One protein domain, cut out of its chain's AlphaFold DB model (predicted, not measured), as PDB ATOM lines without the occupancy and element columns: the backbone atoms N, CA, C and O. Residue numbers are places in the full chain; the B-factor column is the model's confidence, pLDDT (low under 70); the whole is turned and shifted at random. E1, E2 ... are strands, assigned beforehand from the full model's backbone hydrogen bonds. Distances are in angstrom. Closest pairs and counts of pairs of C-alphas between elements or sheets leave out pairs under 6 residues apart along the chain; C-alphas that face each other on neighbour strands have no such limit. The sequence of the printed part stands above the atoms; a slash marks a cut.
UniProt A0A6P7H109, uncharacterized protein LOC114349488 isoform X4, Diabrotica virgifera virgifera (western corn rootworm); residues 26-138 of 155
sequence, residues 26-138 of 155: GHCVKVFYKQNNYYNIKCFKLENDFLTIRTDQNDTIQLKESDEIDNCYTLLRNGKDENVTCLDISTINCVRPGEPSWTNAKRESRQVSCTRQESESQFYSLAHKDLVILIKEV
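Overview. This is residues 26 to 138 of the 155 residues of the protein "uncharacterized protein LOC114349488 isoform X4" of Diabrotica virgifera virgifera (western corn rootworm) (UniProt A0A6P7H109). A strongly twisted sheet, E2, E1, E10, E9 and E8, folds back on itself, and a second twisted sheet, E3 to E7, sits partly face to face with it, the strands of the two crossed in a sandwich. The edge strands E2 and E8 of the folded sheet come near each other at Tyr 39 and Cys 94, and the long link from E8 to E9 runs past E2. The 113 printed residues hold ten named strands, E1 to E10 in chain order, and no named helix; the class is all strand, and both sheets are antiparallel. The whole is compact, with a radius of gyration of the C-alphas of 13.4 A and spans of 38 by 28 by 26 A.

Arrangement. One sheet runs E2, residues 38 to 43, E1, residues 28 to 33, E10, residues 131 to 137, E9, residues 115 to 128, and E8, residues 88 to 95. It is a folded sheet, bent back into two leaves: E2 and E1 face E9 and E8, with E10 as the hinge. N 31 and O 40 join E1 and E2 within hydrogen-bond range at 2.8 A, N 134 and O 30 join E10 and E1 at 2.8 A, N 133 and O 126 join E10 and E9 at 2.9 A, and N 119 and O 91 join E9 and E8 at 2.7 A. E8 bends by 58 degrees at residue 91, and E9 by 127 degrees at residue 122. E8, E9 and E10 form a meander, each strand the antiparallel neighbour of the one before. The closest C-alphas of E2 and E8, Tyr 39 and Cys 94, are 6.6 A apart. The other sheet is also a meander: E3, residues 45 to 47, E4, 50 to 54, E5, 60 to 63, E6, 72 to 77, and E7, 81 to 86. Within hydrogen-bond range are N 52 and O 45, N 63 and O 51, N 74 and O 62, and N 85 and O 73, each at 2.8 A. The strands of the two sheets stand at 62 degrees. The closest C-alphas of E7 and E9, Cys 86 and Leu 126, are 6.3 A apart.

Along the chain. E1 begins at C-alpha 28 (143.421, 119.425, 162.497). E8 spans 19.2 A, E9 19.0 A and E10 17.7 A, and E10 ends at C-alpha 137 (155.047, 122.166, 167.575).

Size, cuts and confidence. The C-alphas of Asp 67 and Pro 97, the two farthest apart, are 39.5 A apart. The printed part has no cut. The link E8 to E9 is long, with 19 residues, of which 112 to 113 pair antiparallel with residues 38 to 39 of E2. The mean pLDDT of the printed part is 82.0; residue 26, residues 64 to 71 and residues 103 to 104 are under 70.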
ATOM      1  N   GLY A  26     138.346 121.461 166.099       55.28
ATOM      2  CA  GLY A  26     139.631 121.897 166.661       55.28
ATOM      3  C   GLY A  26     140.819 120.935 166.607       55.28
ATOM      4  O   GLY A  26     141.897 121.345 167.028       55.28
ATOM      5  N   HIS A  27     140.705 119.728 166.046       74.50
ATOM      6  CA  HIS A  27     141.854 118.813 165.925       74.50
ATOM      7  C   HIS A  27     142.236 118.569 164.462       74.50
ATOM      8  O   HIS A  27     141.979 117.502 163.903       74.50
ATOM      9  N   CYS A  28     142.830 119.579 163.823       84.50
ATOM     10  CA  CYS A  28     143.421 119.425 162.497       84.50
ATOM     11  C   CYS A  28     144.938 119.266 162.586       84.50
ATOM     12  O   CYS A  28     145.612 119.957 163.345       84.50
ATOM     13  N   VAL A  29     145.463 118.350 161.783       87.75
ATOM     14  CA  VAL A  29     146.866 117.944 161.749       87.75
ATOM     15  C   VAL A  29     147.422 118.131 160.346       87.75
ATOM     16  O   VAL A  29     146.686 118.064 159.354       87.75
ATOM     17  N   LYS A  30     148.730 118.361 160.252       91.69
ATOM     18  CA  LYS A  30     149.433 118.377 158.970       91.69
ATOM     19  C   LYS A  30     149.829 116.949 158.612       91.69
ATOM     20  O   LYS A  30     150.515 116.290 159.381       91.69
ATOM     21  N   VAL A  31     149.425 116.486 157.436       92.50
ATOM     22  CA  VAL A  31     149.695 115.138 156.927       92.50
ATOM     23  C   VAL A  31     150.505 115.242 155.643       92.50
ATOM     24  O   VAL A  31     150.132 115.995 154.740       92.50
ATOM     25  N   PHE A  32     151.595 114.486 155.543       93.88
ATOM     26  CA  PHE A  32     152.367 114.363 154.311       93.88
ATOM     27  C   PHE A  32     153.047 113.001 154.202       93.88
ATOM     28  O   PHE A  32     153.406 112.378 155.201       93.88
ATOM     29  N   TYR A  33     153.267 112.569 152.965       92.94
ATOM     30  CA  TYR A  33     154.085 111.402 152.663       92.94
ATOM     31  C   TYR A  33     155.502 111.852 152.287       92.94
ATOM     32  O   TYR A  33     155.672 112.844 151.580       92.94
ATOM     33  N   LYS A  34     156.532 111.139 152.748       90.50
ATOM     34  CA  LYS A  34     157.956 111.503 152.625       90.50
ATOM     35  C   LYS A  34     158.430 111.620 151.172       90.50
ATOM     36  O   LYS A  34     159.382 112.349 150.911       90.50
ATOM     37  N   GLN A  35     157.784 110.899 150.260       90.12
ATOM     38  CA  GLN A  35     158.019 110.896 148.816       90.12
ATOM     39  C   GLN A  35     157.313 112.045 148.083       90.12
ATOM     40  O   GLN A  35     157.655 112.332 146.938       90.12
ATOM     41  N   ASN A  36     156.346 112.702 148.726       91.88
ATOM     42  CA  ASN A  36     155.585 113.788 148.126       91.88
ATOM     43  C   ASN A  36     156.232 115.144 148.433       91.88
ATOM     44  O   ASN A  36     156.899 115.339 149.447       91.88
ATOM     45  N   ASN A  37     155.971 116.115 147.562       93.75
ATOM     46  CA  ASN A  37     156.352 117.521 147.714       93.75
ATOM     47  C   ASN A  37     155.141 118.398 148.076       93.75
ATOM     48  O   ASN A  37     155.041 119.559 147.671       93.75
ATOM     49  N   TYR A  38     154.180 117.823 148.794       94.00
ATOM     50  CA  TYR A  38     152.996 118.519 149.266       94.00
ATOM     51  C   TYR A  38     152.529 117.951 150.608       94.00
ATOM     52  O   TYR A  38     152.819 116.803 150.951       94.00
ATOM     53  N   TYR A  39     151.769 118.756 151.344       93.69
ATOM     54  CA  TYR A  39     151.040 118.330 152.535       93.69
ATOM     55  C   TYR A  39     149.552 118.678 152.418       93.69
ATOM     56  O   TYR A  39     149.145 119.520 151.610       93.69
ATOM     57  N   ASN A  40     148.742 118.072 153.279       93.19
ATOM     58  CA  ASN A  40     147.361 118.462 153.532       93.19
ATOM     59  C   ASN A  40     147.159 118.746 155.016       93.19
ATOM     60  O   ASN A  40     147.688 118.036 155.866       93.19
ATOM     61  N   ILE A  41     146.339 119.741 155.337       91.81
ATOM     62  CA  ILE A  41     145.726 119.831 156.656       91.81
ATOM     63  C   ILE A  41     144.467 118.970 156.640       91.81
ATOM     64  O   ILE A  41     143.589 119.167 155.794       91.81
ATOM     65  N   LYS A  42     144.373 118.023 157.571       90.25
ATOM     66  CA  LYS A  42     143.225 117.130 157.743       90.25
ATOM     67  C   LYS A  42     142.722 117.201 159.172       90.25
ATOM     68  O   LYS A  42     143.524 117.284 160.090       90.25
ATOM     69  N   CYS A  43     141.409 117.175 159.355       87.25
ATOM     70  CA  CYS A  43     140.791 117.242 160.674       87.25
ATOM     71  C   CYS A  43     140.202 115.885 161.045       87.25
ATOM     72  O   CYS A  43     139.630 115.215 160.182       87.25
ATOM     73  N   PHE A  44     140.338 115.496 162.313       84.81
ATOM     74  CA  PHE A  44     139.698 114.290 162.828       84.81
ATOM     75  C   PHE A  44     138.172 114.421 162.770       84.81
ATOM     76  O   PHE A  44     137.607 115.477 163.067       84.81
ATOM     77  N   LYS A  45     137.509 113.335 162.378       85.31
ATOM     78  CA  LYS A  45     136.049 113.204 162.323       85.31
ATOM     79  C   LYS A  45     135.639 111.949 163.072       85.31
ATOM     80  O   LYS A  45     136.357 110.957 163.017       85.31
ATOM     81  N   LEU A  46     134.508 111.990 163.766       80.88
ATOM     82  CA  LEU A  46     133.992 110.807 164.444       80.88
ATOM     83  C   LEU A  46     133.375 109.846 163.415       80.88
ATOM     84  O   LEU A  46     132.428 110.211 162.717       80.88
ATOM     85  N   GLU A  47     133.915 108.634 163.318       82.31
ATOM     86  CA  GLU A  47     133.431 107.558 162.449       82.31
ATOM     87  C   GLU A  47     133.471 106.222 163.206       82.31
ATOM     88  O   GLU A  47     134.542 105.803 163.641       82.31
ATOM     89  N   ASN A  48     132.328 105.536 163.337       79.44
ATOM     90  CA  ASN A  48     132.208 104.246 164.040       79.44
ATOM     91  C   ASN A  48     132.874 104.247 165.431       79.44
ATOM     92  O   ASN A  48     133.650 103.349 165.736       79.44
ATOM     93  N   ASP A  49     132.615 105.283 166.233       76.00
ATOM     94  CA  ASP A  49     133.193 105.499 167.571       76.00
ATOM     95  C   ASP A  49     134.703 105.809 167.614       76.00
ATOM     96  O   ASP A  49     135.270 105.969 168.693       76.00
ATOM     97  N   PHE A  50     135.359 105.983 166.460       77.94
ATOM     98  CA  PHE A  50     136.772 106.366 166.377       77.94
ATOM     99  C   PHE A  50     136.959 107.757 165.781       77.94
ATOM    100  O   PHE A  50     136.342 108.124 164.775       77.94
ATOM    101  N   LEU A  51     137.900 108.519 166.340       80.31
ATOM    102  CA  LEU A  51     138.376 109.739 165.700       80.31
ATOM    103  C   LEU A  51     139.273 109.384 164.519       80.31
ATOM    104  O   LEU A  51     140.353 108.823 164.684       80.31
ATOM    105  N   THR A  52     138.826 109.739 163.320       85.69
ATOM    106  CA  THR A  52     139.378 109.228 162.070       85.69
ATOM    107  C   THR A  52     139.839 110.343 161.132       85.69
ATOM    108  O   THR A  52     139.187 111.381 161.002       85.69
ATOM    109  N   ILE A  53     140.954 110.116 160.434       88.69
ATOM    110  CA  ILE A  53     141.393 110.883 159.261       88.69
ATOM    111  C   ILE A  53     141.499 109.941 158.067       88.69
ATOM    112  O   ILE A  53     142.164 108.912 158.150       88.69
ATOM    113  N   ARG A  54     140.917 110.338 156.932       90.31
ATOM    114  CA  ARG A  54     141.213 109.739 155.625       90.31
ATOM    115  C   ARG A  54     142.191 110.613 154.846       90.31
ATOM    116  O   ARG A  54     141.946 111.812 154.653       90.31
ATOM    117  N   THR A  55     143.295 110.020 154.406       89.81
ATOM    118  CA  THR A  55     144.277 110.683 153.540       89.81
ATOM    119  C   THR A  55     143.815 110.663 152.081       89.81
ATOM    120  O   THR A  55     142.836 110.012 151.718       89.81
ATOM    121  N   ASP A  56     144.510 111.405 151.226       87.44
ATOM    122  CA  ASP A  56     144.304 111.386 149.776       87.44
ATOM    123  C   ASP A  56     144.793 110.089 149.109       87.44
ATOM    124  O   ASP A  56     144.346 109.768 148.012       87.44
ATOM    125  N   GLN A  57     145.646 109.314 149.785       87.94
ATOM    126  CA  GLN A  57     146.095 107.990 149.339       87.94
ATOM    127  C   GLN A  57     145.225 106.844 149.874       87.94
ATOM    128  O   GLN A  57     145.625 105.688 149.795       87.94
ATOM    129  N   ASN A  58     144.028 107.151 150.393       87.50
ATOM    130  CA  ASN A  58     143.079 106.168 150.926       87.50
ATOM    131  C   ASN A  58     143.593 105.391 152.158       87.50
ATOM    132  O   ASN A  58     143.080 104.319 152.493       87.50
ATOM    133  N   ASP A  59     144.572 105.951 152.872       89.31
ATOM    134  CA  ASP A  59     144.929 105.478 154.204       89.31
ATOM    135  C   ASP A  59     143.959 106.066 155.230       89.31
ATOM    136  O   ASP A  59     143.529 107.221 155.131       89.31
ATOM    137  N   THR A  60     143.612 105.265 156.233       90.38
ATOM    138  CA  THR A  60     142.739 105.675 157.333       90.38
ATOM    139  C   THR A  60     143.526 105.644 158.635       90.38
ATOM    140  O   THR A  60     144.120 104.629 158.977       90.38
ATOM    141  N   ILE A  61     143.545 106.755 159.362       87.50
ATOM    142  CA  ILE A  61     144.189 106.878 160.672       87.50
ATOM    143  C   ILE A  61     143.082 106.957 161.708       87.50
ATOM    144  O   ILE A  61     142.277 107.883 161.651       87.50
ATOM    145  N   GLN A  62     143.052 106.019 162.644       85.94
ATOM    146  CA  GLN A  62     142.079 105.952 163.726       85.94
ATOM    147  C   GLN A  62     142.790 106.182 165.054       85.94
ATOM    148  O   GLN A  62     143.704 105.443 165.418       85.94
ATOM    149  N   LEU A  63     142.376 107.205 165.789       75.06
ATOM    150  CA  LEU A  63     142.750 107.359 167.184       75.06
ATOM    151  C   LEU A  63     141.852 106.428 168.002       75.06
ATOM    152  O   LEU A  63     140.635 106.621 168.063       75.06
ATOM    153  N   LYS A  64     142.463 105.422 168.623       66.56
ATOM    154  CA  LYS A  64     141.810 104.614 169.646       66.56
ATOM    155  C   LYS A  64     141.996 105.358 170.963       66.56
ATOM    156  O   LYS A  64     143.136 105.621 171.338       66.56
ATOM    157  N   GLU A  65     140.912 105.737 171.637       54.94
ATOM    158  CA  GLU A  65     141.010 106.235 173.012       54.94
ATOM    159  C   GLU A  65     141.625 105.111 173.859       54.94
ATOM    160  O   GLU A  65     140.980 104.102 174.137       54.94
ATOM    161  N   SER A  66     142.918 105.223 174.164       47.16
ATOM    162  CA  SER A  66     143.578 104.342 175.120       47.16
ATOM    163  C   SER A  66     143.469 104.989 176.484       47.16
ATOM    164  O   SER A  66     143.820 106.160 176.643       47.16
ATOM    165  N   ASP A  67     143.027 104.210 177.464       43.00
ATOM    166  CA  ASP A  67     143.112 104.584 178.864       43.00
ATOM    167  C   ASP A  67     144.590 104.888 179.211       43.00
ATOM    168  O   ASP A  67     145.473 104.033 179.221       43.00
ATOM    169  N   GLU A  68     144.832 106.180 179.404       41.62
ATOM    170  CA  GLU A  68     145.800 106.817 180.297       41.62
ATOM    171  C   GLU A  68     147.286 106.995 179.949       41.62
ATOM    172  O   GLU A  68     147.848 107.899 180.568       41.62
ATOM    173  N   ILE A  69     147.965 106.298 179.022       45.84
ATOM    174  CA  ILE A  69     149.443 106.502 178.933       45.84
ATOM    175  C   ILE A  69     150.039 106.758 177.541       45.84
ATOM    176  O   ILE A  69     150.899 107.632 177.450       45.84
ATOM    177  N   ASP A  70     149.561 106.158 176.447       52.19
ATOM    178  CA  ASP A  70     150.194 106.373 175.136       52.19
ATOM    179  C   ASP A  70     149.177 106.747 174.053       52.19
ATOM    180  O   ASP A  70     148.293 105.972 173.688       52.19
ATOM    181  N   ASN A  71     149.311 107.967 173.522       68.12
ATOM    182  CA  ASN A  71     148.531 108.475 172.391       68.12
ATOM    183  C   ASN A  71     148.927 107.716 171.117       68.12
ATOM    184  O   ASN A  71     149.751 108.189 170.329       68.12
ATOM    185  N   CYS A  72     148.385 106.514 170.951       76.38
ATOM    186  CA  CYS A  72     148.619 105.650 169.805       76.38
ATOM    187  C   CYS A  72     147.438 105.654 168.839       76.38
ATOM    188  O   CYS A  72     146.285 105.896 169.192       76.38
ATOM    189  N   TYR A  73     147.755 105.371 167.584       77.88
ATOM    190  CA  TYR A  73     146.840 105.439 166.465       77.88
ATOM    191  C   TYR A  73     146.976 104.164 165.657       77.88
ATOM    192  O   TYR A  73     148.084 103.681 165.410       77.88
ATOM    193  N   THR A  74     145.844 103.657 165.208       85.50
ATOM    194  CA  THR A  74     145.775 102.585 164.235       85.50
ATOM    195  C   THR A  74     145.811 103.194 162.837       85.50
ATOM    196  O   THR A  74     144.938 103.971 162.457       85.50
ATOM    197  N   LEU A  75     146.825 102.843 162.053       85.06
ATOM    198  CA  LEU A  75     146.876 103.115 160.623       85.06
ATOM    199  C   LEU A  75     146.321 101.904 159.878       85.06
ATOM    200  O   LEU A  75     146.857 100.812 160.033       85.06
ATOM    201  N   LEU A  76     145.305 102.124 159.049       87.19
ATOM    202  CA  LEU A  76     144.735 101.169 158.105       87.19
ATOM    203  C   LEU A  76     145.132 101.578 156.686       87.19
ATOM    204  O   LEU A  76     144.555 102.521 156.130       87.19
ATOM    205  N   ARG A  77     146.087 100.872 156.070       83.19
ATOM    206  CA  ARG A  77     146.416 101.127 154.656       83.19
ATOM    207  C   ARG A  77     145.438 100.439 153.736       83.19
ATOM    208  O   ARG A  77     145.249  99.226 153.837       83.19
ATOM    209  N   ASN A  78     144.821 101.208 152.839       79.50
ATOM    210  CA  ASN A  78     143.813 100.710 151.900       79.50
ATOM    211  C   ASN A  78     142.740  99.820 152.570       79.50
ATOM    212  O   ASN A  78     142.258  98.856 151.974       79.50
ATOM    213  N   GLY A  79     142.413 100.114 153.835       72.31
ATOM    214  CA  GLY A  79     141.446  99.366 154.641       72.31
ATOM    215  C   GLY A  79     141.860  97.947 155.056       72.31
ATOM    216  O   GLY A  79     140.980  97.181 155.437       72.31
ATOM    217  N   LYS A  80     143.143  97.564 154.954       75.81
ATOM    218  CA  LYS A  80     143.596  96.182 155.214       75.81
ATOM    219  C   LYS A  80     144.749  96.051 156.204       75.81
ATOM    220  O   LYS A  80     144.690  95.174 157.057       75.81
ATOM    221  N   ASP A  81     145.782  96.882 156.095       70.44
ATOM    222  CA  ASP A  81     146.969  96.719 156.943       70.44
ATOM    223  C   ASP A  81     146.817  97.536 158.218       70.44
ATOM    224  O   ASP A  81     146.914  98.759 158.152       70.44
ATOM    225  N   GLU A  82     146.613  96.868 159.353       74.81
ATOM    226  CA  GLU A  82     146.530  97.496 160.670       74.81
ATOM    227  C   GLU A  82     147.925  97.611 161.303       74.81
ATOM    228  O   GLU A  82     148.583  96.607 161.572       74.81
ATOM    229  N   ASN A  83     148.401  98.833 161.544       78.44
ATOM    230  CA  ASN A  83     149.614  99.085 162.325       78.44
ATOM    231  C   ASN A  83     149.339 100.104 163.423       78.44
ATOM    232  O   ASN A  83     148.820 101.185 163.150       78.44
ATOM    233  N   VAL A  84     149.765  99.798 164.645       80.75
ATOM    234  CA  VAL A  84     149.695 100.739 165.765       80.75
ATOM    235  C   VAL A  84     150.963 101.592 165.775       80.75
ATOM    236  O   VAL A  84     152.074 101.069 165.762       80.75
ATOM    237  N   THR A  85     150.804 102.913 165.752       79.75
ATOM    238  CA  THR A  85     151.897 103.892 165.845       79.75
ATOM    239  C   THR A  85     151.587 104.882 166.953       79.75
ATOM    240  O   THR A  85     150.481 105.413 167.015       79.75
ATOM    241  N   CYS A  86     152.560 105.138 167.817       80.19
ATOM    242  CA  CYS A  86     152.403 106.026 168.962       80.19
ATOM    243  C   CYS A  86     153.053 107.383 168.721       80.19
ATOM    244  O   CYS A  86     153.881 107.544 167.821       80.19
ATOM    245  N   LEU A  87     152.620 108.364 169.510       81.94
ATOM    246  CA  LEU A  87     153.142 109.719 169.472       81.94
ATOM    247  C   LEU A  87     154.645 109.747 169.762       81.94
ATOM    248  O   LEU A  87     155.088 109.220 170.777       81.94
ATOM    249  N   ASP A  88     155.400 110.424 168.904       84.56
ATOM    250  CA  ASP A  88     156.847 110.594 169.038       84.56
ATOM    251  C   ASP A  88     157.279 112.013 168.635       84.56
ATOM    252  O   ASP A  88     156.534 112.758 167.984       84.56
ATOM    253  N   ILE A  89     158.490 112.407 169.019       85.38
ATOM    254  CA  ILE A  89     159.099 113.679 168.638       85.38
ATOM    255  C   ILE A  89     159.789 113.523 167.279       85.38
ATOM    256  O   ILE A  89     160.658 112.677 167.095       85.38
ATOM    257  N   SER A  90     159.448 114.395 166.332       85.94
ATOM    258  CA  SER A  90     160.079 114.465 165.011       85.94
ATOM    259  C   SER A  90     160.560 115.876 164.694       85.94
ATOM    260  O   SER A  90     159.912 116.863 165.044       85.94
ATOM    261  N   THR A  91     161.679 115.960 163.981       87.06
ATOM    262  CA  THR A  91     162.205 117.183 163.354       87.06
ATOM    263  C   THR A  91     161.822 117.286 161.879       87.06
ATOM    264  O   THR A  91     161.983 118.335 161.266       87.06
ATOM    265  N   ILE A  92     161.270 116.229 161.278       89.00
ATOM    266  CA  ILE A  92     160.925 116.220 159.854       89.00
ATOM    267  C   ILE A  92     159.627 116.997 159.632       89.00
ATOM    268  O   ILE A  92     158.585 116.653 160.191       89.00
ATOM    269  N   ASN A  93     159.661 117.979 158.731       89.69
ATOM    270  CA  ASN A  93     158.483 118.740 158.327       89.69
ATOM    271  C   ASN A  93     158.465 118.969 156.806       89.69
ATOM    272  O   ASN A  93     159.506 118.968 156.144       89.69
ATOM    273  N   CYS A  94     157.272 119.170 156.247       91.19
ATOM    274  CA  CYS A  94     157.095 119.671 154.891       91.19
ATOM    275  C   CYS A  94     156.614 121.120 154.963       91.19
ATOM    276  O   CYS A  94     155.481 121.403 155.374       91.19
ATOM    277  N   VAL A  95     157.513 122.035 154.603       88.69
ATOM    278  CA  VAL A  95     157.360 123.473 154.835       88.69
ATOM    279  C   VAL A  95     157.237 124.202 153.504       88.69
ATOM    280  O   VAL A  95     157.976 123.937 152.552       88.69
ATOM    281  N   ARG A  96     156.283 125.125 153.421       88.25
ATOM    282  CA  ARG A  96     156.193 126.085 152.319       88.25
ATOM    283  C   ARG A  96     157.016 127.341 152.669       88.25
ATOM    284  O   ARG A  96     156.968 127.797 153.809       88.25
ATOM    285  N   PRO A  97     157.746 127.955 151.722       81.50
ATOM    286  CA  PRO A  97     158.428 129.221 151.985       81.50
ATOM    287  C   PRO A  97     157.458 130.298 152.496       81.50
ATOM    288  O   PRO A  97     156.413 130.533 151.883       81.50
ATOM    289  N   GLY A  98     157.800 130.933 153.622       79.38
ATOM    290  CA  GLY A  98     156.962 131.951 154.269       79.38
ATOM    291  C   GLY A  98     155.682 131.409 154.915       79.38
ATOM    292  O   GLY A  98     154.773 132.184 155.205       79.38
ATOM    293  N   GLU A  99     155.575 130.092 155.108       80.00
ATOM    294  CA  GLU A  99     154.448 129.485 155.809       80.00
ATOM    295  C   GLU A  99     154.419 129.945 157.277       80.00
ATOM    296  O   GLU A  99     155.421 129.795 157.979       80.00
ATOM    297  N   PRO A 100     153.292 130.492 157.771       72.44
ATOM    298  CA  PRO A 100     153.131 130.735 159.200       72.44
ATOM    299  C   PRO A 100     153.085 129.403 159.963       72.44
ATOM    300  O   PRO A 100     152.818 128.354 159.376       72.44
ATOM    301  N   SER A 101     153.285 129.427 161.286       71.75
ATOM    302  CA  SER A 101     153.093 128.216 162.100       71.75
ATOM    303  C   SER A 101     151.677 127.669 161.864       71.75
ATOM    304  O   SER A 101     150.682 128.364 162.064       71.75
ATOM    305  N   TRP A 102     151.594 126.434 161.364       73.81
ATOM    306  CA  TRP A 102     150.332 125.753 161.048       73.81
ATOM    307  C   TRP A 102     149.643 125.220 162.312       73.81
ATOM    308  O   TRP A 102     148.479 124.815 162.272       73.81
ATOM    309  N   THR A 103     150.366 125.223 163.436       68.00
ATOM    310  CA  THR A 103     149.858 124.919 164.768       68.00
ATOM    311  C   THR A 103     148.632 125.801 165.009       68.00
ATOM    312  O   THR A 103     148.727 127.021 164.900       68.00
ATOM    313  N   ASN A 104     147.476 125.189 165.296       65.50
ATOM    314  CA  ASN A 104     146.134 125.805 165.379       65.50
ATOM    315  C   ASN A 104     145.318 125.874 164.077       65.50
ATOM    316  O   ASN A 104     144.328 126.612 164.015       65.50
ATOM    317  N   ALA A 105     145.667 125.109 163.044       77.50
ATOM    318  CA  ALA A 105     144.784 124.966 161.895       77.50
ATOM    319  C   ALA A 105     143.395 124.458 162.337       77.50
ATOM    320  O   ALA A 105     143.274 123.460 163.042       77.50
ATOM    321  N   LYS A 106     142.338 125.163 161.917       81.19
ATOM    322  CA  LYS A 106     140.939 124.837 162.267       81.19
ATOM    323  C   LYS A 106     140.140 124.248 161.107       81.19
ATOM    324  O   LYS A 106     138.961 123.945 161.261       81.19
ATOM    325  N   ARG A 107     140.737 124.176 159.916       85.31
ATOM    326  CA  ARG A 107     140.061 123.781 158.677       85.31
ATOM    327  C   ARG A 107     140.978 122.911 157.840       85.31
ATOM    328  O   ARG A 107     142.190 123.117 157.841       85.31
ATOM    329  N   GLU A 108     140.380 121.978 157.107       90.38
ATOM    330  CA  GLU A 108     141.111 121.185 156.125       90.38
ATOM    331  C   GLU A 108     141.698 122.075 155.027       90.38
ATOM    332  O   GLU A 108     141.128 123.107 154.658       90.38
ATOM    333  N   SER A 109     142.820 121.640 154.460       89.06
ATOM    334  CA  SER A 109     143.407 122.258 153.282       89.06
ATOM    335  C   SER A 109     143.395 121.295 152.102       89.06
ATOM    336  O   SER A 109     143.535 120.074 152.232       89.06
ATOM    337  N   ARG A 110     143.321 121.877 150.903       88.81
ATOM    338  CA  ARG A 110     143.772 121.191 149.688       88.81
ATOM    339  C   ARG A 110     145.282 120.936 149.767       88.81
ATOM    340  O   ARG A 110     145.935 121.369 150.719       88.81
ATOM    341  N   GLN A 111     145.815 120.218 148.783       93.56
ATOM    342  CA  GLN A 111     147.250 119.966 148.693       93.56
ATOM    343  C   GLN A 111     148.002 121.300 148.621       93.56
ATOM    344  O   GLN A 111     147.681 122.159 147.796       93.56
ATOM    345  N   VAL A 112     148.970 121.480 149.514       92.19
ATOM    346  CA  VAL A 112     149.849 122.649 149.568       92.19
ATOM    347  C   VAL A 112     151.254 122.187 149.235       92.19
ATOM    348  O   VAL A 112     151.816 121.364 149.954       92.19
ATOM    349  N   SER A 113     151.825 122.717 148.153       94.56
ATOM    350  CA  SER A 113     153.206 122.428 147.774       94.56
ATOM    351  C   SER A 113     154.177 122.863 148.868       94.56
ATOM    352  O   SER A 113     154.061 123.959 149.422       94.56
ATOM    353  N   CYS A 114     155.149 122.010 149.153       92.75
ATOM    354  CA  CYS A 114     156.139 122.206 150.200       92.75
ATOM    355  C   CYS A 114     157.453 121.516 149.839       92.75
ATOM    356  O   CYS A 114     157.529 120.700 148.920       92.75
ATOM    357  N   THR A 115     158.499 121.852 150.582       91.75
ATOM    358  CA  THR A 115     159.771 121.133 150.542       91.75
ATOM    359  C   THR A 115     159.960 120.417 151.867       91.75
ATOM    360  O   THR A 115     159.748 120.999 152.934       91.75
ATOM    361  N   ARG A 116     160.328 119.136 151.800       89.19
ATOM    362  CA  ARG A 116     160.701 118.379 152.991       89.19
ATOM    363  C   ARG A 116     162.060 118.865 153.472       89.19
ATOM    364  O   ARG A 116     163.016 118.879 152.702       89.19
ATOM    365  N   GLN A 117     162.141 119.197 154.747       87.62
ATOM    366  CA  GLN A 117     163.379 119.610 155.385       87.62
ATOM    367  C   GLN A 117     163.398 119.148 156.839       87.62
ATOM    368  O   GLN A 117     162.345 118.955 157.455       87.62
ATOM    369  N   GLU A 118     164.603 118.974 157.374       86.06
ATOM    370  CA  GLU A 118     164.784 118.937 158.820       86.06
ATOM    371  C   GLU A 118     164.461 120.330 159.361       86.06
ATOM    372  O   GLU A 118     164.947 121.347 158.860       86.06
ATOM    373  N   SER A 119     163.563 120.378 160.330       79.00
ATOM    374  CA  SER A 119     163.163 121.591 161.013       79.00
ATOM    375  C   SER A 119     164.011 121.760 162.263       79.00
ATOM    376  O   SER A 119     164.300 120.797 162.968       79.00
ATOM    377  N   GLU A 120     164.377 123.005 162.557       75.81
ATOM    378  CA  GLU A 120     164.961 123.361 163.852       75.81
ATOM    379  C   GLU A 120     163.943 123.188 164.993       75.81
ATOM    380  O   GLU A 120     164.323 122.961 166.141       75.81
ATOM    381  N   SER A 121     162.645 123.239 164.672       80.31
ATOM    382  CA  SER A 121     161.558 122.968 165.605       80.31
ATOM    383  C   SER A 121     161.310 121.469 165.759       80.31
ATOM    384  O   SER A 121     161.319 120.699 164.797       80.31
ATOM    385  N   GLN A 122     161.001 121.063 166.987       83.88
ATOM    386  CA  GLN A 122     160.513 119.726 167.296       83.88
ATOM    387  C   GLN A 122     158.987 119.694 167.214       83.88
ATOM    388  O   GLN A 122     158.311 120.642 167.612       83.88
ATOM    389  N   PHE A 123     158.431 118.588 166.735       85.12
ATOM    390  CA  PHE A 123     156.993 118.383 166.617       85.12
ATOM    391  C   PHE A 123     156.589 117.080 167.288       85.12
ATOM    392  O   PHE A 123     157.243 116.056 167.106       85.12
ATOM    393  N   TYR A 124     155.457 117.098 167.988       84.62
ATOM    394  CA  TYR A 124     154.746 115.864 168.288       84.62
ATOM    395  C   TYR A 124     154.147 115.325 166.995       84.62
ATOM    396  O   TYR A 124     153.416 116.033 166.289       84.62
ATOM    397  N   SER A 125     154.476 114.082 166.683       86.88
ATOM    398  CA  SER A 125     154.207 113.482 165.390       86.88
ATOM    399  C   SER A 125     153.860 112.007 165.496       86.88
ATOM    400  O   SER A 125     154.173 111.338 166.475       86.88
ATOM    401  N   LEU A 126     153.243 111.501 164.439       84.44
ATOM    402  CA  LEU A 126     153.076 110.082 164.185       84.44
ATOM    403  C   LEU A 126     153.770 109.802 162.867       84.44
ATOM    404  O   LEU A 126     153.316 110.244 161.809       84.44
ATOM    405  N   ALA A 127     154.901 109.117 162.935       84.12
ATOM    406  CA  ALA A 127     155.664 108.746 161.759       84.12
ATOM    407  C   ALA A 127     155.589 107.232 161.571       84.12
ATOM    408  O   ALA A 127     155.985 106.467 162.445       84.12
ATOM    409  N   HIS A 128     155.122 106.793 160.404       82.50
ATOM    410  CA  HIS A 128     155.094 105.380 160.043       82.50
ATOM    411  C   HIS A 128     155.583 105.184 158.611       82.50
ATOM    412  O   HIS A 128     154.896 105.552 157.657       82.50
ATOM    413  N   LYS A 129     156.756 104.551 158.460       84.56
ATOM    414  CA  LYS A 129     157.432 104.325 157.170       84.56
ATOM    415  C   LYS A 129     157.564 105.629 156.379       84.56
ATOM    416  O   LYS A 129     158.455 106.429 156.666       84.56
ATOM    417  N   ASP A 130     156.686 105.841 155.410       88.00
ATOM    418  CA  ASP A 130     156.633 106.975 154.502       88.00
ATOM    419  C   ASP A 130     155.560 108.017 154.855       88.00
ATOM    420  O   ASP A 130     155.627 109.117 154.332       88.00
ATOM    421  N   LEU A 131     154.634 107.750 155.777       89.75
ATOM    422  CA  LEU A 131     153.629 108.717 156.233       89.75
ATOM    423  C   LEU A 131     154.115 109.464 157.482       89.75
ATOM    424  O   LEU A 131     154.630 108.851 158.420       89.75
ATOM    425  N   VAL A 132     153.921 110.783 157.510       90.44
ATOM    426  CA  VAL A 132     154.162 111.637 158.677       90.44
ATOM    427  C   VAL A 132     152.930 112.496 158.945       90.44
ATOM    428  O   VAL A 132     152.411 113.177 158.059       90.44
ATOM    429  N   ILE A 133     152.483 112.480 160.196       89.44
ATOM    430  CA  ILE A 133     151.401 113.316 160.706       89.44
ATOM    431  C   ILE A 133     151.998 114.194 161.793       89.44
ATOM    432  O   ILE A 133     152.467 113.682 162.805       89.44
ATOM    433  N   LEU A 134     151.992 115.507 161.605       88.50
ATOM    434  CA  LEU A 134     152.386 116.453 162.639       88.50
ATOM    435  C   LEU A 134     151.141 116.928 163.376       88.50
ATOM    436  O   LEU A 134     150.168 117.359 162.753       88.50
ATOM    437  N   ILE A 135     151.195 116.879 164.705       82.38
ATOM    438  CA  ILE A 135     150.080 117.240 165.586       82.38
ATOM    439  C   ILE A 135     150.250 118.647 166.136       82.38
ATOM    440  O   ILE A 135     149.337 119.463 166.045       82.38
ATOM    441  N   LYS A 136     151.438 118.953 166.663       80.56
ATOM    442  CA  LYS A 136     151.773 120.295 167.139       80.56
ATOM    443  C   LYS A 136     153.274 120.492 167.279       80.56
ATOM    444  O   LYS A 136     154.014 119.533 167.492       80.56
ATOM    445  N   GLU A 137     153.694 121.745 167.224       77.25
ATOM    446  CA  GLU A 137     155.047 122.166 167.575       77.25
ATOM    447  C   GLU A 137     155.292 122.030 169.091       77.25
ATOM    448  O   GLU A 137     154.399 122.272 169.912       77.25
ATOM    449  N   VAL A 138     156.493 121.600 169.471       73.62
ATOM    450  CA  VAL A 138     156.950 121.498 170.859       73.62
ATOM    451  C   VAL A 138     157.527 122.855 171.260       73.62
ATOM    452  O   VAL A 138     158.594 123.247 170.802       73.62
TER     453      VAL A 138